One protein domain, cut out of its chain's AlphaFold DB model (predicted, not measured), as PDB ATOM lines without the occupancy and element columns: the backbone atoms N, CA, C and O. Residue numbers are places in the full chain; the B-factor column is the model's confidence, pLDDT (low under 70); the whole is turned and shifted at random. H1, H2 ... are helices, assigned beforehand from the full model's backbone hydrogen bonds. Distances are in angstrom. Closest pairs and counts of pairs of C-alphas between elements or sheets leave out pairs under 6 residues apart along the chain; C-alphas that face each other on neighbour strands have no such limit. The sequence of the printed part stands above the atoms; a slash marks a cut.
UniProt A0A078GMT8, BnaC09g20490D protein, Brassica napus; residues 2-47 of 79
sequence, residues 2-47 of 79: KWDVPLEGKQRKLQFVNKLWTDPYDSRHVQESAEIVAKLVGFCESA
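What this domain is: This is residues 2 to 47 of the 79 residues of the protein "BnaC09g20490D protein" of Brassica napus (UniProt A0A078GMT8). The longest helix, H2, and the shorter H1 make a loose V, with the end of H1 near the first half of H2. Residues 7 to 12, of which 12 belongs to H1, stand free, and residues 41 to 47 trail on after H2. The 46 printed residues hold two named helices, H1 then H2, and no named strand; the class is all helix. The whole is loose, with a radius of gyration of the C-alphas of 11.8 A and spans of 36 by 24 by 14 A.

Where its parts are: H2, residues 27 to 40, is 20.0 A long and ends at C-alpha 40 (-81.079, 80.190, 147.007). H1, residues 12 to 20, is 12.6 A long and begins at C-alpha 12 (-85.284, 93.418, 154.376).

How they stand to each other: H2 only just touches H1, with 3 pairs of C-alphas within 8 A and with its residues 29 to 33 alone. The closest C-alphas are those of Ser 33 and Leu 20, 5.2 A apart. The two form a helical hairpin, opposite ways at a steep tilt of 42 degrees. In both, every O i to N i+4 pair is within hydrogen-bond range.

The domain as a whole: The C-alphas farthest apart, of Lys 10 and Ala 47, are 36.9 A apart. The printed part has no cut, and the six-residue link is short. Residues 43 to 47 have pLDDT under 70.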
ATOM      1  N   LYS A   2     -91.601  93.119 142.389       73.94
ATOM      2  CA  LYS A   2     -92.552  91.978 142.397       73.94
ATOM      3  C   LYS A   2     -93.035  91.535 143.790       73.94
ATOM      4  O   LYS A   2     -94.134  91.022 143.911       73.94
ATOM      5  N   TRP A   3     -92.238  91.783 144.827       85.44
ATOM      6  CA  TRP A   3     -92.507  91.328 146.198       85.44
ATOM      7  C   TRP A   3     -92.808  92.466 147.171       85.44
ATOM      8  O   TRP A   3     -92.934  92.227 148.364       85.44
ATOM      9  N   ASP A   4     -92.886  93.705 146.677       87.25
ATOM     10  CA  ASP A   4     -93.168  94.893 147.492       87.25
ATOM     11  C   ASP A   4     -92.294  94.995 148.764       87.25
ATOM     12  O   ASP A   4     -92.748  95.315 149.859       87.25
ATOM     13  N   VAL A   5     -91.013  94.630 148.626       88.31
ATOM     14  CA  VAL A   5     -89.997  94.739 149.682       88.31
ATOM     15  C   VAL A   5     -88.999  95.819 149.278       88.31
ATOM     16  O   VAL A   5     -88.252  95.588 148.317       88.31
ATOM     17  N   PRO A   6     -88.947  96.962 149.991       88.12
ATOM     18  CA  PRO A   6     -87.996  98.043 149.743       88.12
ATOM     19  C   PRO A   6     -86.555  97.542 149.608       88.12
ATOM     20  O   PRO A   6     -86.121  96.666 150.360       88.12
ATOM     21  N   LEU A   7     -85.795  98.097 148.654       85.31
ATOM     22  CA  LEU A   7     -84.377  97.750 148.490       85.31
ATOM     23  C   LEU A   7     -83.542  98.195 149.699       85.31
ATOM     24  O   LEU A   7     -82.631  97.482 150.122       85.31
ATOM     25  N   GLU A   8     -83.923  99.336 150.260       85.19
ATOM     26  CA  GLU A   8     -83.355  99.998 151.426       85.19
ATOM     27  C   GLU A   8     -84.402  99.900 152.547       85.19
ATOM     28  O   GLU A   8     -85.409 100.604 152.539       85.19
ATOM     29  N   GLY A   9     -84.233  98.956 153.473       82.94
ATOM     30  CA  GLY A   9     -85.212  98.720 154.533       82.94
ATOM     31  C   GLY A   9     -84.642  97.888 155.674       82.94
ATOM     32  O   GLY A   9     -83.885  96.935 155.457       82.94
ATOM     33  N   LYS A  10     -85.009  98.231 156.914       90.69
ATOM     34  CA  LYS A  10     -84.633  97.435 158.091       90.69
ATOM     35  C   LYS A  10     -85.180  96.016 157.948       90.69
ATOM     36  O   LYS A  10     -86.329  95.828 157.564       90.69
ATOM     37  N   GLN A  11     -84.354  95.019 158.268       89.75
ATOM     38  CA  GLN A  11     -84.733  93.600 158.216       89.75
ATOM     39  C   GLN A  11     -85.290  93.142 156.852       89.75
ATOM     40  O   GLN A  11     -86.095  92.216 156.790       89.75
ATOM     41  N   ARG A  12     -84.836  93.741 155.742       91.31
ATOM     42  CA  ARG A  12     -85.284  93.418 154.376       91.31
ATOM     43  C   ARG A  12     -85.368  91.915 154.085       91.31
ATOM     44  O   ARG A  12     -86.351  91.456 153.514       91.31
ATOM     45  N   LYS A  13     -84.351  91.148 154.497       88.88
ATOM     46  CA  LYS A  13     -84.318  89.686 154.331       88.88
ATOM     47  C   LYS A  13     -85.500  89.005 155.025       88.88
ATOM     48  O   LYS A  13     -86.146  88.166 154.418       88.88
ATOM     49  N   LEU A  14     -85.802  89.399 156.262       90.06
ATOM     50  CA  LEU A  14     -86.907  88.837 157.039       90.06
ATOM     51  C   LEU A  14     -88.263  89.196 156.423       90.06
ATOM     52  O   LEU A  14     -89.107  88.324 156.254       90.06
ATOM     53  N   GLN A  15     -88.447  90.457 156.019       90.94
ATOM     54  CA  GLN A  15     -89.673  90.888 155.335       90.94
ATOM     55  C   GLN A  15     -89.912  90.096 154.047       90.94
ATOM     56  O   GLN A  15     -91.034  89.690 153.759       90.94
ATOM     57  N   PHE A  16     -88.841  89.856 153.290       91.44
ATOM     58  CA  PHE A  16     -88.897  89.075 152.066       91.44
ATOM     59  C   PHE A  16     -89.262  87.614 152.325       91.44
ATOM     60  O   PHE A  16     -90.199  87.122 151.709       91.44
ATOM     61  N   VAL A  17     -88.591  86.948 153.272       89.56
ATOM     62  CA  VAL A  17     -88.883  85.546 153.626       89.56
ATOM     63  C   VAL A  17     -90.323  85.377 154.102       89.56
ATOM     64  O   VAL A  17     -90.986  84.443 153.665       89.56
ATOM     65  N   ASN A  18     -90.832  86.296 154.927       89.94
ATOM     66  CA  ASN A  18     -92.220  86.239 155.377       89.94
ATOM     67  C   ASN A  18     -93.188  86.291 154.193       89.94
ATOM     68  O   ASN A  18     -94.106  85.483 154.133       89.94
ATOM     69  N   LYS A  19     -92.954  87.182 153.219       91.44
ATOM     70  CA  LYS A  19     -93.822  87.320 152.041       91.44
ATOM     71  C   LYS A  19     -93.832  86.097 151.121       91.44
ATOM     72  O   LYS A  19     -94.860  85.874 150.495       91.44
ATOM     73  N   LEU A  20     -92.758  85.306 151.055       92.31
ATOM     74  CA  LEU A  20     -92.716  84.095 150.218       92.31
ATOM     75  C   LEU A  20     -93.755  83.039 150.634       92.31
ATOM     76  O   LEU A  20     -94.150  82.218 149.813       92.31
ATOM     77  N   TRP A  21     -94.193  83.054 151.894       88.44
ATOM     78  CA  TRP A  21     -95.087  82.039 152.460       88.44
ATOM     79  C   TRP A  21     -96.439  82.614 152.902       88.44
ATOM     80  O   TRP A  21     -97.126  82.012 153.724       88.44
ATOM     81  N   THR A  22     -96.815  83.793 152.391       91.38
ATOM     82  CA  THR A  22     -98.049  84.484 152.819       91.38
ATOM     83  C   THR A  22     -99.319  83.942 152.183       91.38
ATOM     84  O   THR A  22    -100.359  83.975 152.835       91.38
ATOM     85  N   ASP A  23     -99.250  83.450 150.945       90.50
ATOM     86  CA  ASP A  23    -100.420  82.943 150.229       90.50
ATOM     87  C   ASP A  23    -100.198  81.497 149.759       90.50
ATOM     88  O   ASP A  23     -99.698  81.262 148.656       90.50
ATOM     89  N   PRO A  24    -100.536  80.499 150.596       88.25
ATOM     90  CA  PRO A  24    -100.363  79.093 150.248       88.25
ATOM     91  C   PRO A  24    -101.438  78.565 149.285       88.25
ATOM     92  O   PRO A  24    -101.311  77.436 148.809       88.25
ATOM     93  N   TYR A  25    -102.501  79.330 149.018       93.06
ATOM     94  CA  TYR A  25    -103.621  78.890 148.184       93.06
ATOM     95  C   TYR A  25    -103.538  79.432 146.749       93.06
ATOM     96  O   TYR A  25    -104.140  78.845 145.847       93.06
ATOM     97  N   ASP A  26    -102.756  80.489 146.501       93.44
ATOM     98  CA  ASP A  26    -102.376  80.900 145.146       93.44
ATOM     99  C   ASP A  26    -101.231  80.022 144.615       93.44
ATOM    100  O   ASP A  26    -100.058  80.183 144.954       93.44
ATOM    101  N   SER A  27    -101.571  79.095 143.718       91.88
ATOM    102  CA  SER A  27    -100.605  78.184 143.093       91.88
ATOM    103  C   SER A  27     -99.465  78.904 142.369       91.88
ATOM    104  O   SER A  27     -98.342  78.397 142.350       91.88
ATOM    105  N   ARG A  28     -99.714  80.096 141.810       92.25
ATOM    106  CA  ARG A  28     -98.669  80.899 141.160       92.25
ATOM    107  C   ARG A  28     -97.726  81.494 142.193       92.25
ATOM    108  O   ARG A  28     -96.517  81.443 141.994       92.25
ATOM    109  N   HIS A  29     -98.260  82.001 143.302       93.19
ATOM    110  CA  HIS A  29     -97.451  82.496 144.415       93.19
ATOM    111  C   HIS A  29     -96.542  81.390 144.963       93.19
ATOM    112  O   HIS A  29     -95.333  81.584 145.078       93.19
ATOM    113  N   VAL A  30     -97.102  80.202 145.208       92.69
ATOM    114  CA  VAL A  30     -96.348  79.031 145.682       92.69
ATOM    115  C   VAL A  30     -95.230  78.654 144.711       92.69
ATOM    116  O   VAL A  30     -94.092  78.452 145.139       92.69
ATOM    117  N   GLN A  31     -95.527  78.588 143.411       92.00
ATOM    118  CA  GLN A  31     -94.531  78.259 142.393       92.00
ATOM    119  C   GLN A  31     -93.382  79.276 142.370       92.00
ATOM    120  O   GLN A  31     -92.214  78.896 142.422       92.00
ATOM    121  N   GLU A  32     -93.698  80.569 142.330       92.38
ATOM    122  CA  GLU A  32     -92.691  81.630 142.270       92.38
ATOM    123  C   GLU A  32     -91.823  81.680 143.533       92.38
ATOM    124  O   GLU A  32     -90.608  81.890 143.449       92.38
ATOM    125  N   SER A  33     -92.425  81.453 144.702       92.25
ATOM    126  CA  SER A  33     -91.701  81.343 145.966       92.25
ATOM    127  C   SER A  33     -90.759  80.142 145.980       92.25
ATOM    128  O   SER A  33     -89.585  80.284 146.337       92.25
ATOM    129  N   ALA A  34     -91.235  78.978 145.534       89.81
ATOM    130  CA  ALA A  34     -90.429  77.765 145.438       89.81
ATOM    131  C   ALA A  34     -89.235  77.938 144.486       89.81
ATOM    132  O   ALA A  34     -88.127  77.524 144.823       89.81
ATOM    133  N   GLU A  35     -89.411  78.609 143.344       89.62
ATOM    134  CA  GLU A  35     -88.316  78.906 142.409       89.62
ATOM    135  C   GLU A  35     -87.218  79.773 143.042       89.62
ATOM    136  O   GLU A  35     -86.025  79.551 142.810       89.62
ATOM    137  N   ILE A  36     -87.595  80.765 143.851       90.62
ATOM    138  CA  ILE A  36     -86.639  81.625 144.562       90.62
ATOM    139  C   ILE A  36     -85.859  80.813 145.595       90.62
ATOM    140  O   ILE A  36     -84.633  80.930 145.665       90.62
ATOM    141  N   VAL A  37     -86.550  79.978 146.374       87.94
ATOM    142  CA  VAL A  37     -85.912  79.100 147.361       87.94
ATOM    143  C   VAL A  37     -84.973  78.123 146.669       87.94
ATOM    144  O   VAL A  37     -83.823  78.030 147.080       87.94
ATOM    145  N   ALA A  38     -85.405  77.473 145.583       85.88
ATOM    146  CA  ALA A  38     -84.596  76.532 144.811       85.88
ATOM    147  C   ALA A  38     -83.295  77.163 144.293       85.88
ATOM    148  O   ALA A  38     -82.237  76.537 144.352       85.88
ATOM    149  N   LYS A  39     -83.351  78.419 143.835       84.81
ATOM    150  CA  LYS A  39     -82.154  79.185 143.455       84.81
ATOM    151  C   LYS A  39     -81.255  79.483 144.653       84.81
ATOM    152  O   LYS A  39     -80.041  79.371 144.534       84.81
ATOM    153  N   LEU A  40     -81.833  79.851 145.797       84.62
ATOM    154  CA  LEU A  40     -81.079  80.190 147.007       84.62
ATOM    155  C   LEU A  40     -80.341  78.982 147.600       84.62
ATOM    156  O   LEU A  40     -79.212  79.118 148.058       84.62
ATOM    157  N   VAL A  41     -80.986  77.818 147.609       79.19
ATOM    158  CA  VAL A  41     -80.436  76.580 148.181       79.19
ATOM    159  C   VAL A  41     -79.586  75.782 147.185       79.19
ATOM    160  O   VAL A  41     -79.035  74.751 147.552       79.19
ATOM    161  N   GLY A  42     -79.480  76.241 145.932       70.38
ATOM    162  CA  GLY A  42     -78.696  75.574 144.890       70.38
ATOM    163  C   GLY A  42     -79.355  74.328 144.286       70.38
ATOM    164  O   GLY A  42     -78.675  73.554 143.626       70.38
ATOM    165  N   PHE A  43     -80.668  74.126 144.466       64.50
ATOM    166  CA  PHE A  43     -81.401  73.033 143.805       64.50
ATOM    167  C   PHE A  43     -81.677  73.310 142.319       64.50
ATOM    168  O   PHE A  43     -82.020  72.397 141.573       64.50
ATOM    169  N   CYS A  44     -81.528  74.556 141.860       58.16
ATOM    170  CA  CYS A  44     -81.775  74.946 140.473       58.16
ATOM    171  C   CYS A  44     -80.522  74.801 139.590       58.16
ATOM    172  O   CYS A  44     -80.110  75.757 138.938       58.16
ATOM    173  N   GLU A  45     -79.909  73.619 139.553       55.84
ATOM    174  CA  GLU A  45     -78.840  73.332 138.590       55.84
ATOM    175  C   GLU A  45     -78.885  71.873 138.123       55.84
ATOM    176  O   GLU A  45     -78.029  71.057 138.430       55.84
ATOM    177  N   SER A  46     -79.933  71.515 137.382       49.19
ATOM    178  CA  SER A  46     -79.797  70.681 136.180       49.19
ATOM    179  C   SER A  46     -81.151  70.495 135.499       49.19
ATOM    180  O   SER A  46     -82.192  70.352 136.132       49.19
ATOM    181  N   ALA A  47     -81.122  70.455 134.168       53.53
ATOM    182  CA  ALA A  47     -82.250  70.159 133.284       53.53
ATOM    183  C   ALA A  47     -82.835  68.735 133.451       53.53
ATOM    184  O   ALA A  47     -83.678  68.314 132.665       53.53
TER     185      ALA A  47